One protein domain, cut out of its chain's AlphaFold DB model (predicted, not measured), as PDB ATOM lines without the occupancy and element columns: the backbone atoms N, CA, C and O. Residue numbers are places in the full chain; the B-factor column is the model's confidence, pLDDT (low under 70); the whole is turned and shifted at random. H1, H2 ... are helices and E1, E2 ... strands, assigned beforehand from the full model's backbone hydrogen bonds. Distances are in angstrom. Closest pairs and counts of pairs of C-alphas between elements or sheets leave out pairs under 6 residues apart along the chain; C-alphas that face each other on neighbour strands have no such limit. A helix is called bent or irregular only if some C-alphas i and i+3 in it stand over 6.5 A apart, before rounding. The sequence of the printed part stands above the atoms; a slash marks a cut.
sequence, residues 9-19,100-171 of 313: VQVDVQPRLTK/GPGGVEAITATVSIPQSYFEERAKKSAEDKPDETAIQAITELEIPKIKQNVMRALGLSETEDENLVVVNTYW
ATOM      1  N   VAL A   9      16.536 -41.569 -32.754       82.88
ATOM      2  CA  VAL A   9      17.110 -40.413 -32.062       82.88
ATOM      3  C   VAL A   9      16.489 -40.333 -30.677       82.88
ATOM      4  O   VAL A   9      15.269 -40.239 -30.548       82.88
ATOM      5  N   GLN A  10      17.332 -40.361 -29.653       82.81
ATOM      6  CA  GLN A  10      16.952 -40.110 -28.271       82.81
ATOM      7  C   GLN A  10      17.670 -38.847 -27.806       82.81
ATOM      8  O   GLN A  10      18.892 -38.775 -27.886       82.81
ATOM      9  N   VAL A  11      16.907 -37.861 -27.339       84.25
ATOM     10  CA  VAL A  11      17.439 -36.614 -26.781       84.25
ATOM     11  C   VAL A  11      17.040 -36.562 -25.318       84.25
ATOM     12  O   VAL A  11      15.855 -36.675 -25.002       84.25
ATOM     13  N   ASP A  12      18.030 -36.415 -24.451       80.12
ATOM     14  CA  ASP A  12      17.846 -36.173 -23.029       80.12
ATOM     15  C   ASP A  12      18.229 -34.725 -22.721       80.12
ATOM     16  O   ASP A  12      19.270 -34.231 -23.161       80.12
ATOM     17  N   VAL A  13      17.351 -34.022 -22.012       81.56
ATOM     18  CA  VAL A  13      17.514 -32.602 -21.696       81.56
ATOM     19  C   VAL A  13      17.430 -32.471 -20.192       81.56
ATOM     20  O   VAL A  13      16.388 -32.765 -19.607       81.56
ATOM     21  N   GLN A  14      18.505 -31.992 -19.574       76.44
ATOM     22  CA  GLN A  14      18.539 -31.700 -18.148       76.44
ATOM     23  C   GLN A  14      18.172 -30.226 -17.937       76.44
ATOM     24  O   GLN A  14      18.961 -29.335 -18.274       76.44
ATOM     25  N   PRO A  15      16.957 -29.921 -17.442       76.00
ATOM     26  CA  PRO A  15      16.559 -28.548 -17.182       76.00
ATOM     27  C   PRO A  15      17.189 -28.043 -15.884       76.00
ATOM     28  O   PRO A  15      17.145 -28.710 -14.850       76.00
ATOM     29  N   ARG A  16      17.672 -26.799 -15.902       70.69
ATOM     30  CA  ARG A  16      18.094 -26.090 -14.696       70.69
ATOM     31  C   ARG A  16      16.862 -25.630 -13.922       70.69
ATOM     32  O   ARG A  16      16.196 -24.650 -14.277       70.69
ATOM     33  N   LEU A  17      16.557 -26.352 -12.851       68.25
ATOM     34  CA  LEU A  17      15.399 -26.100 -11.987       68.25
ATOM     35  C   LEU A  17      15.694 -25.083 -10.873       68.25
ATOM     36  O   LEU A  17      14.772 -24.555 -10.251       68.25
ATOM     37  N   THR A  18      16.969 -24.792 -10.622       67.69
ATOM     38  CA  THR A  18      17.416 -23.949  -9.513       67.69
ATOM     39  C   THR A  18      17.718 -22.525  -9.972       67.69
ATOM     40  O   THR A  18      18.238 -22.273 -11.059       67.69
ATOM     41  N   LYS A  19      17.373 -21.555  -9.119       61.28
ATOM     42  CA  LYS A  19      17.804 -20.164  -9.280       61.28
ATOM     43  C   LYS A  19      19.238 -20.060  -8.779       61.28
ATOM     44  O   LYS A  19      19.486 -20.385  -7.623       61.28
ATOM     45  N   GLY A 100      17.652 -17.111 -14.085       70.12
ATOM     46  CA  GLY A 100      16.278 -17.570 -13.875       70.12
ATOM     47  C   GLY A 100      16.128 -19.094 -14.014       70.12
ATOM     48  O   GLY A 100      16.945 -19.731 -14.678       70.12
ATOM     49  N   PRO A 101      15.081 -19.690 -13.414       61.34
ATOM     50  CA  PRO A 101      14.782 -21.107 -13.596       61.34
ATOM     51  C   PRO A 101      14.227 -21.350 -15.010       61.34
ATOM     52  O   PRO A 101      13.490 -20.512 -15.533       61.34
ATOM     53  N   GLY A 102      14.557 -22.496 -15.610       61.75
ATOM     54  CA  GLY A 102      14.096 -22.871 -16.956       61.75
ATOM     55  C   GLY A 102      15.153 -22.783 -18.061       61.75
ATOM     56  O   GLY A 102      14.826 -22.999 -19.225       61.75
ATOM     57  N   GLY A 103      16.410 -22.490 -17.715       69.38
ATOM     58  CA  GLY A 103      17.537 -22.712 -18.622       69.38
ATOM     59  C   GLY A 103      17.785 -24.206 -18.850       69.38
ATOM     60  O   GLY A 103      17.376 -25.039 -18.042       69.38
ATOM     61  N   VAL A 104      18.460 -24.553 -19.942       70.94
ATOM     62  CA  VAL A 104      18.936 -25.919 -20.178       70.94
ATOM     63  C   VAL A 104      20.347 -26.033 -19.609       70.94
ATOM     64  O   VAL A 104      21.190 -25.194 -19.914       70.94
ATOM     65  N   GLU A 105      20.575 -27.009 -18.732       72.00
ATOM     66  CA  GLU A 105      21.867 -27.216 -18.069       72.00
ATOM     67  C   GLU A 105      22.786 -28.112 -18.891       72.00
ATOM     68  O   GLU A 105      23.948 -27.776 -19.083       72.00
ATOM     69  N   ALA A 106      22.240 -29.205 -19.421       72.50
ATOM     70  CA  ALA A 106      22.939 -30.110 -20.319       72.50
ATOM     71  C   ALA A 106      21.959 -30.727 -21.325       72.50
ATOM     72  O   ALA A 106      20.792 -30.978 -21.005       72.50
ATOM     73  N   ILE A 107      22.438 -30.973 -22.546       80.38
ATOM     74  CA  ILE A 107      21.702 -31.677 -23.600       80.38
ATOM     75  C   ILE A 107      22.562 -32.842 -24.068       80.38
ATOM     76  O   ILE A 107      23.661 -32.632 -24.573       80.38
ATOM     77  N   THR A 108      22.030 -34.054 -23.958       83.00
ATOM     78  CA  THR A 108      22.684 -35.281 -24.420       83.00
ATOM     79  C   THR A 108      21.847 -35.884 -25.537       83.00
ATOM     80  O   THR A 108      20.618 -35.926 -25.451       83.00
ATOM     81  N   ALA A 109      22.482 -36.373 -26.598       83.94
ATOM     82  CA  ALA A 109      21.769 -37.028 -27.687       83.94
ATOM     83  C   ALA A 109      22.445 -38.324 -28.121       83.94
ATOM     84  O   ALA A 109      23.646 -38.375 -28.377       83.94
ATOM     85  N   THR A 110      21.629 -39.356 -28.295       85.81
ATOM     86  CA  THR A 110      22.044 -40.638 -28.853       85.81
ATOM     87  C   THR A 110      21.348 -40.844 -30.187       85.81
ATOM     88  O   THR A 110      20.115 -40.841 -30.266       85.81
ATOM     89  N   VAL A 111      22.133 -41.036 -31.246       87.12
ATOM     90  CA  VAL A 111      21.638 -41.286 -32.603       87.12
ATOM     91  C   VAL A 111      22.081 -42.671 -33.047       87.12
ATOM     92  O   VAL A 111      23.269 -42.936 -33.191       87.12
ATOM     93  N   SER A 112      21.121 -43.553 -33.294       86.44
ATOM     94  CA  SER A 112      21.365 -44.907 -33.779       86.44
ATOM     95  C   SER A 112      20.964 -45.023 -35.244       86.44
ATOM     96  O   SER A 112      19.813 -44.769 -35.608       86.44
ATOM     97  N   ILE A 113      21.915 -45.420 -36.089       87.88
ATOM     98  CA  ILE A 113      21.762 -45.462 -37.548       87.88
ATOM     99  C   ILE A 113      21.808 -46.910 -38.037       87.88
ATOM    100  O   ILE A 113      22.713 -47.656 -37.653       87.88
ATOM    101  N   PRO A 114      20.861 -47.334 -38.888       87.56
ATOM    102  CA  PRO A 114      20.861 -48.692 -39.408       87.56
ATOM    103  C   PRO A 114      22.030 -48.920 -40.377       87.56
ATOM    104  O   PRO A 114      22.285 -48.089 -41.246       87.56
ATOM    105  N   GLN A 115      22.704 -50.072 -40.296       82.19
ATOM    106  CA  GLN A 115      23.797 -50.423 -41.220       82.19
ATOM    107  C   GLN A 115      23.367 -50.438 -42.697       82.19
ATOM    108  O   GLN A 115      24.150 -50.075 -43.574       82.19
ATOM    109  N   SER A 116      22.089 -50.723 -42.968       81.81
ATOM    110  CA  SER A 116      21.507 -50.653 -44.313       81.81
ATOM    111  C   SER A 116      21.640 -49.269 -44.965       81.81
ATOM    112  O   SER A 116      21.753 -49.186 -46.186       81.81
ATOM    113  N   TYR A 117      21.697 -48.184 -44.183       82.31
ATOM    114  CA  TYR A 117      21.940 -46.836 -44.707       82.31
ATOM    115  C   TYR A 117      23.332 -46.719 -45.344       82.31
ATOM    116  O   TYR A 117      23.477 -46.166 -46.438       82.31
ATOM    117  N   PHE A 118      24.353 -47.269 -44.684       81.62
ATOM    118  CA  PHE A 118      25.721 -47.253 -45.196       81.62
ATOM    119  C   PHE A 118      25.872 -48.197 -46.390       81.62
ATOM    120  O   PHE A 118      26.535 -47.836 -47.358       81.62
ATOM    121  N   GLU A 119      25.180 -49.339 -46.392       79.81
ATOM    122  CA  GLU A 119      25.127 -50.232 -47.554       79.81
ATOM    123  C   GLU A 119      24.477 -49.581 -48.778       79.81
ATOM    124  O   GLU A 119      25.004 -49.687 -49.883       79.81
ATOM    125  N   GLU A 120      23.330 -48.912 -48.621       78.19
ATOM    126  CA  GLU A 120      22.673 -48.201 -49.725       78.19
ATOM    127  C   GLU A 120      23.548 -47.071 -50.262       78.19
ATOM    128  O   GLU A 120      23.584 -46.817 -51.468       78.19
ATOM    129  N   ARG A 121      24.273 -46.392 -49.374       77.38
ATOM    130  CA  ARG A 121      25.205 -45.342 -49.766       77.38
ATOM    131  C   ARG A 121      26.433 -45.901 -50.478       77.38
ATOM    132  O   ARG A 121      26.857 -45.321 -51.475       77.38
ATOM    133  N   ALA A 122      26.941 -47.046 -50.033       77.19
ATOM    134  CA  ALA A 122      28.020 -47.767 -50.695       77.19
ATOM    135  C   ALA A 122      27.588 -48.277 -52.081       77.19
ATOM    136  O   ALA A 122      28.299 -48.033 -53.046       77.19
ATOM    137  N   LYS A 123      26.377 -48.842 -52.217       77.12
ATOM    138  CA  LYS A 123      25.768 -49.257 -53.505       77.12
ATOM    139  C   LYS A 123      25.517 -48.092 -54.471       77.12
ATOM    140  O   LYS A 123      25.398 -48.291 -55.670       77.12
ATOM    141  N   LYS A 124      25.374 -46.866 -53.960       74.31
ATOM    142  CA  LYS A 124      25.273 -45.654 -54.794       74.31
ATOM    143  C   LYS A 124      26.627 -45.105 -55.213       74.31
ATOM    144  O   LYS A 124      26.702 -44.395 -56.210       74.31
ATOM    145  N   SER A 125      27.666 -45.384 -54.432       69.25
ATOM    146  CA  SER A 125      29.031 -44.945 -54.710       69.25
ATOM    147  C   SER A 125      29.824 -45.965 -55.531       69.25
ATOM    148  O   SER A 125      30.777 -45.578 -56.199       69.25
ATOM    149  N   ALA A 126      29.442 -47.242 -55.482       64.31
ATOM    150  CA  ALA A 126      30.013 -48.341 -56.245       64.31
ATOM    151  C   ALA A 126      28.874 -49.136 -56.899       64.31
ATOM    152  O   ALA A 126      27.927 -49.537 -56.231       64.31
ATOM    153  N   GLU A 127      28.970 -49.340 -58.212       59.75
ATOM    154  CA  GLU A 127      27.928 -49.937 -59.064       59.75
ATOM    155  C   GLU A 127      27.729 -51.449 -58.817       59.75
ATOM    156  O   GLU A 127      26.768 -52.036 -59.308       59.75
ATOM    157  N   ASP A 128      28.598 -52.071 -58.012       63.97
ATOM    158  CA  ASP A 128      28.595 -53.503 -57.714       63.97
ATOM    159  C   ASP A 128      28.596 -53.778 -56.199       63.97
ATOM    160  O   ASP A 128      28.925 -52.890 -55.406       63.97
ATOM    161  N   LYS A 129      28.187 -54.995 -55.788       60.12
ATOM    162  CA  LYS A 129      28.011 -55.405 -54.372       60.12
ATOM    163  C   LYS A 129      29.157 -54.872 -53.493       60.12
ATOM    164  O   LYS A 129      30.283 -55.340 -53.652       60.12
ATOM    165  N   PRO A 130      28.891 -53.925 -52.575       65.06
ATOM    166  CA  PRO A 130      29.965 -53.294 -51.830       65.06
ATOM    167  C   PRO A 130      30.643 -54.307 -50.917       65.06
ATOM    168  O   PRO A 130      29.977 -55.027 -50.173       65.06
ATOM    169  N   ASP A 131      31.969 -54.350 -51.011       71.19
ATOM    170  CA  ASP A 131      32.815 -55.101 -50.095       71.19
ATOM    171  C   ASP A 131      32.654 -54.553 -48.667       71.19
ATOM    172  O   ASP A 131      32.468 -53.347 -48.467       71.19
ATOM    173  N   GLU A 132      32.719 -55.430 -47.666       70.50
ATOM    174  CA  GLU A 132      32.488 -55.087 -46.251       70.50
ATOM    175  C   GLU A 132      33.478 -54.013 -45.762       70.50
ATOM    176  O   GLU A 132      33.130 -53.120 -44.984       70.50
ATOM    177  N   THR A 133      34.685 -54.026 -46.328       75.62
ATOM    178  CA  THR A 133      35.744 -53.040 -46.081       75.62
ATOM    179  C   THR A 133      35.387 -51.637 -46.594       75.62
ATOM    180  O   THR A 133      35.666 -50.635 -45.933       75.62
ATOM    181  N   ALA A 134      34.702 -51.540 -47.739       74.31
ATOM    182  CA  ALA A 134      34.269 -50.268 -48.313       74.31
ATOM    183  C   ALA A 134      33.113 -49.649 -47.514       74.31
ATOM    184  O   ALA A 134      33.028 -48.427 -47.377       74.31
ATOM    185  N   ILE A 135      32.240 -50.487 -46.944       75.50
ATOM    186  CA  ILE A 135      31.148 -50.040 -46.072       75.50
ATOM    187  C   ILE A 135      31.714 -49.468 -44.767       75.50
ATOM    188  O   ILE A 135      31.266 -48.404 -44.332       75.50
ATOM    189  N   GLN A 136      32.726 -50.111 -44.174       78.19
ATOM    190  CA  GLN A 136      33.404 -49.595 -42.979       78.19
ATOM    191  C   GLN A 136      34.095 -48.253 -43.249       78.19
ATOM    192  O   GLN A 136      33.858 -47.300 -42.511       78.19
ATOM    193  N   ALA A 137      34.821 -48.115 -44.364       81.56
ATOM    194  CA  ALA A 137      35.464 -46.848 -44.730       81.56
ATOM    195  C   ALA A 137      34.456 -45.694 -44.929       81.56
ATOM    196  O   ALA A 137      34.693 -44.560 -44.508       81.56
ATOM    197  N   ILE A 138      33.296 -45.970 -45.540       81.06
ATOM    198  CA  ILE A 138      32.213 -44.979 -45.680       81.06
ATOM    199  C   ILE A 138      31.593 -44.649 -44.319       81.06
ATOM    200  O   ILE A 138      31.249 -43.494 -44.063       81.06
ATOM    201  N   THR A 139      31.458 -45.645 -43.446       83.31
ATOM    202  CA  THR A 139      30.914 -45.475 -42.094       83.31
ATOM    203  C   THR A 139      31.811 -44.559 -41.262       83.31
ATOM    204  O   THR A 139      31.326 -43.569 -40.714       83.31
ATOM    205  N   GLU A 140      33.121 -44.806 -41.250       84.81
ATOM    206  CA  GLU A 140      34.111 -43.978 -40.548       84.81
ATOM    207  C   GLU A 140      34.164 -42.535 -41.074       84.81
ATOM    208  O   GLU A 140      34.375 -41.600 -40.305       84.81
ATOM    209  N   LEU A 141      33.906 -42.326 -42.368       85.75
ATOM    210  CA  LEU A 141      33.867 -40.994 -42.976       85.75
ATOM    211  C   LEU A 141      32.557 -40.232 -42.701       85.75
ATOM    212  O   LEU A 141      32.537 -38.997 -42.691       85.75
ATOM    213  N   GLU A 142      31.440 -40.938 -42.522       83.88
ATOM    214  CA  GLU A 142      30.117 -40.324 -42.369       83.88
ATOM    215  C   GLU A 142      29.706 -40.107 -40.911       83.88
ATOM    216  O   GLU A 142      29.073 -39.088 -40.626       83.88
ATOM    217  N   ILE A 143      30.105 -40.981 -39.980       85.56
ATOM    218  CA  ILE A 143      29.871 -40.793 -38.538       85.56
ATOM    219  C   ILE A 143      30.279 -39.389 -38.045       85.56
ATOM    220  O   ILE A 143      29.433 -38.733 -37.432       85.56
ATOM    221  N   PRO A 144      31.488 -38.857 -38.326       87.00
ATOM    222  CA  PRO A 144      31.881 -37.537 -37.827       87.00
ATOM    223  C   PRO A 144      31.044 -36.401 -38.427       87.00
ATOM    224  O   PRO A 144      30.708 -35.446 -37.730       87.00
ATOM    225  N   LYS A 145      30.625 -36.508 -39.695       85.94
ATOM    226  CA  LYS A 145      29.745 -35.506 -40.323       85.94
ATOM    227  C   LYS A 145      28.360 -35.505 -39.692       85.94
ATOM    228  O   LYS A 145      27.766 -34.450 -39.476       85.94
ATOM    229  N   ILE A 146      27.833 -36.692 -39.411       84.88
ATOM    230  CA  ILE A 146      26.540 -36.851 -38.749       84.88
ATOM    231  C   ILE A 146      26.623 -36.292 -37.331       84.88
ATOM    232  O   ILE A 146      25.758 -35.509 -36.947       84.88
ATOM    233  N   LYS A 147      27.693 -36.610 -36.597       84.75
ATOM    234  CA  LYS A 147      27.962 -36.059 -35.267       84.75
ATOM    235  C   LYS A 147      27.993 -34.530 -35.291       84.75
ATOM    236  O   LYS A 147      27.258 -33.903 -34.538       84.75
ATOM    237  N   GLN A 148      28.723 -33.931 -36.232       85.06
ATOM    238  CA  GLN A 148      28.782 -32.477 -36.395       85.06
ATOM    239  C   GLN A 148      27.409 -31.856 -36.705       85.06
ATOM    240  O   GLN A 148      27.056 -30.810 -36.158       85.06
ATOM    241  N   ASN A 149      26.610 -32.492 -37.566       84.38
ATOM    242  CA  ASN A 149      25.261 -32.016 -37.882       84.38
ATOM    243  C   ASN A 149      24.327 -32.079 -36.664       84.38
ATOM    244  O   ASN A 149      23.521 -31.170 -36.471       84.38
ATOM    245  N   VAL A 150      24.449 -33.124 -35.842       84.69
ATOM    246  CA  VAL A 150      23.674 -33.280 -34.603       84.69
ATOM    247  C   VAL A 150      24.116 -32.256 -33.559       84.69
ATOM    248  O   VAL A 150      23.264 -31.566 -33.009       84.69
ATOM    249  N   MET A 151      25.422 -32.057 -33.357       83.62
ATOM    250  CA  MET A 151      25.947 -31.020 -32.455       83.62
ATOM    251  C   MET A 151      25.429 -29.626 -32.835       83.62
ATOM    252  O   MET A 151      24.906 -28.901 -31.989       83.62
ATOM    253  N   ARG A 152      25.448 -29.291 -34.134       83.12
ATOM    254  CA  ARG A 152      24.895 -28.024 -34.635       83.12
ATOM    255  C   ARG A 152      23.392 -27.891 -34.381       83.12
ATOM    256  O   ARG A 152      22.929 -26.789 -34.101       83.12
ATOM    257  N   ALA A 153      22.631 -28.978 -34.500       81.00
ATOM    258  CA  ALA A 153      21.191 -28.968 -34.247       81.00
ATOM    259  C   ALA A 153      20.853 -28.784 -32.757       81.00
ATOM    260  O   ALA A 153      19.824 -28.191 -32.443       81.00
ATOM    261  N   LEU A 154      21.721 -29.255 -31.858       80.06
ATOM    262  CA  LEU A 154      21.565 -29.120 -30.405       80.06
ATOM    263  C   LEU A 154      22.131 -27.801 -29.858       80.06
ATOM    264  O   LEU A 154      21.941 -27.500 -28.685       80.06
ATOM    265  N   GLY A 155      22.799 -27.003 -30.697       75.31
ATOM    266  CA  GLY A 155      23.435 -25.754 -30.276       75.31
ATOM    267  C   GLY A 155      24.719 -25.955 -29.466       75.31
ATOM    268  O   GLY A 155      25.172 -25.011 -28.829       75.31
ATOM    269  N   LEU A 156      25.306 -27.155 -29.510       75.44
ATOM    270  CA  LEU A 156      26.577 -27.485 -28.866       75.44
ATOM    271  C   LEU A 156      27.709 -27.008 -29.786       75.44
ATOM    272  O   LEU A 156      27.909 -27.555 -30.876       75.44
ATOM    273  N   SER A 157      28.382 -25.922 -29.406       64.12
ATOM    274  CA  SER A 157      29.447 -25.295 -30.205       64.12
ATOM    275  C   SER A 157      30.857 -25.581 -29.694       64.12
ATOM    276  O   SER A 157      31.816 -25.231 -30.381       64.12
ATOM    277  N   GLU A 158      30.992 -26.194 -28.519       63.59
ATOM    278  CA  GLU A 158      32.289 -26.447 -27.893       63.59
ATOM    279  C   GLU A 158      32.760 -27.888 -28.121       63.59
ATOM    280  O   GLU A 158      31.973 -28.828 -28.235       63.59
ATOM    281  N   THR A 159      34.079 -28.066 -28.212       60.88
ATOM    282  CA  THR A 159      34.717 -29.385 -28.354       60.88
ATOM    283  C   THR A 159      34.591 -30.234 -27.088       60.88
ATOM    284  O   THR A 159      34.747 -31.448 -27.157       60.88
ATOM    285  N   GLU A 160      34.296 -29.621 -25.939       59.44
ATOM    286  CA  GLU A 160      34.070 -30.324 -24.669       59.44
ATOM    287  C   GLU A 160      32.730 -31.091 -24.662       59.44
ATOM    288  O   GLU A 160      32.625 -32.153 -24.048       59.44
ATOM    289  N   ASP A 161      31.755 -30.649 -25.465       64.56
ATOM    290  CA  ASP A 161      30.436 -31.280 -25.623       64.56
ATOM    291  C   ASP A 161      30.441 -32.471 -26.592       64.56
ATOM    292  O   ASP A 161      29.414 -33.114 -26.837       64.56
ATOM    293  N   GLU A 162      31.595 -32.793 -27.178       64.88
ATOM    294  CA  GLU A 162      31.709 -33.850 -28.177       64.88
ATOM    295  C   GLU A 162      31.335 -35.240 -27.606       64.88
ATOM    296  O   GLU A 162      30.882 -36.125 -28.344       64.88
ATOM    297  N   ASN A 163      31.463 -35.421 -26.290       69.38
ATOM    298  CA  ASN A 163      31.073 -36.642 -25.583       69.38
ATOM    299  C   ASN A 163      29.570 -36.712 -25.254       69.38
ATOM    300  O   ASN A 163      29.076 -37.792 -24.932       69.38
ATOM    301  N   LEU A 164      28.830 -35.604 -25.365       73.06
ATOM    302  CA  LEU A 164      27.381 -35.562 -25.121       73.06
ATOM    303  C   LEU A 164      26.568 -36.104 -26.305       73.06
ATOM    304  O   LEU A 164      25.376 -36.386 -26.175       73.06
ATOM    305  N   VAL A 165      27.204 -36.263 -27.470       80.00
ATOM    306  CA  VAL A 165      26.570 -36.798 -28.676       80.00
ATOM    307  C   VAL A 165      27.187 -38.142 -29.040       80.00
ATOM    308  O   VAL A 165      28.311 -38.219 -29.538       80.00
ATOM    309  N   VAL A 166      26.413 -39.210 -28.855       82.50
ATOM    310  CA  VAL A 166      26.833 -40.576 -29.181       82.50
ATOM    311  C   VAL A 166      26.132 -41.034 -30.454       82.50
ATOM    312  O   VAL A 166      24.904 -41.077 -30.527       82.50
ATOM    313  N   VAL A 167      26.917 -41.403 -31.467       83.31
ATOM    314  CA  VAL A 167      26.403 -41.962 -32.723       83.31
ATOM    315  C   VAL A 167      26.761 -43.441 -32.784       83.31
ATOM    316  O   VAL A 167      27.936 -43.790 -32.841       83.31
ATOM    317  N   ASN A 168      25.746 -44.302 -32.795       83.94
ATOM    318  CA  ASN A 168      25.899 -45.751 -32.865       83.94
ATOM    319  C   ASN A 168      25.340 -46.296 -34.179       83.94
ATOM    320  O   ASN A 168      24.397 -45.752 -34.755       83.94
ATOM    321  N   THR A 169      25.887 -47.417 -34.639       83.00
ATOM    322  CA  THR A 169      25.315 -48.171 -35.761       83.00
ATOM    323  C   THR A 169      24.654 -49.439 -35.253       83.00
ATOM    324  O   THR A 169      25.223 -50.118 -34.401       83.00
ATOM    325  N   TYR A 170      23.492 -49.794 -35.791       82.06
ATOM    326  CA  TYR A 170      22.815 -51.043 -35.442       82.06
ATOM    327  C   TYR A 170      22.434 -51.835 -36.690       82.06
ATOM    328  O   TYR A 170      22.193 -51.279 -37.763       82.06
ATOM    329  N   TRP A 171      22.364 -53.157 -36.554       75.31
ATOM    330  CA  TRP A 171      21.842 -54.010 -37.613       75.31
ATOM    331  C   TRP A 171      20.318 -53.895 -37.636       75.31
ATOM    332  O   TRP A 171      19.623 -54.474 -36.797       75.31
TER     333      TRP A 171
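This is residues 9 to 19 and 100 to 171 of the 313 residues of the protein "Flagellar MS-ring protein" of Planctomycetes bacterium ADurb.Bin412 (UniProt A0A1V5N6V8). A narrow three-stranded sheet has the second arm of a bent helix, H2b, packed slantwise over one face, making a thin rod. At one end of the rod H1 and H2a, the first arm, meet about perpendicular; at the other lie the cut ends, Lys 19 and Gly 100. The 83 printed residues have three named helices and three strands, in the order E1 E2 H1 H2 H3 E3; the class is mixed. The mixed sheet runs E1 E2 E3. The whole is loose, radius of gyration of the C-alphas 16.7 A, spanning 60 by 22 by 16 A.

E1, residues 9 to 15, starts at C-alpha 9 (17.110, -40.413, -32.062) and is 19.0 A long. E2, 104 to 114, is 29.9 A; H1, 115 to 125, 15.5 A. H2, 132 to 154, was assigned as one helix by its hydrogen bonds but is bent, C-alphas 141 and 144 being 6.5 A apart: H2a, 132 to 141, is 14.5 A and H2b, 144 to 154, 15.2 A. H3, 159 to 164, is 10.1 A and irregular, C-alphas 160 and 163 being 7.1 A apart. E3, 165 to 170, 16.2 A, ends at C-alpha 170 (22.815, -51.043, -35.442).

E1 and E2 are antiparallel, 172 degrees, with N 12 and O 108 at 2.8 A. E2 and E3 are parallel, 19 degrees, with N 113 and O 168 at 2.8 A; with H1, H2 and H3 between, they form a strand-helix-strand unit. H2b, at a height over the sheet of 8.9 A, is closest to E3 at the C-alphas of Lys 147 and Val 167, 6.6 A. H1 touches H2a, closest C-alphas Ala 122 and Ile 135, 6.0 A, at 85 degrees. H1 only grazes the sheet with residues 115 to 118. H3 stands at the sheet's level, its height 2.1 A over a local plane fitted to only just enough C-alphas, 6. Every O i to N i+4 pair is within hydrogen-bond range in H1, H2a and H2b; in H3 0 of 2 are, against 2 of 3 O i to N i+3 pairs.

The C-alphas of Lys 19 and Asp 128 are farthest apart, 59.8 A. Residues 20 to 99 are not printed; C-alphas 19 and 100 are 5.5 A apart across the cut. Of the links printed whole, none is long. pLDDT is under 70 at residues 17 to 19, 101 to 103, 125 to 130 and 157 to 163.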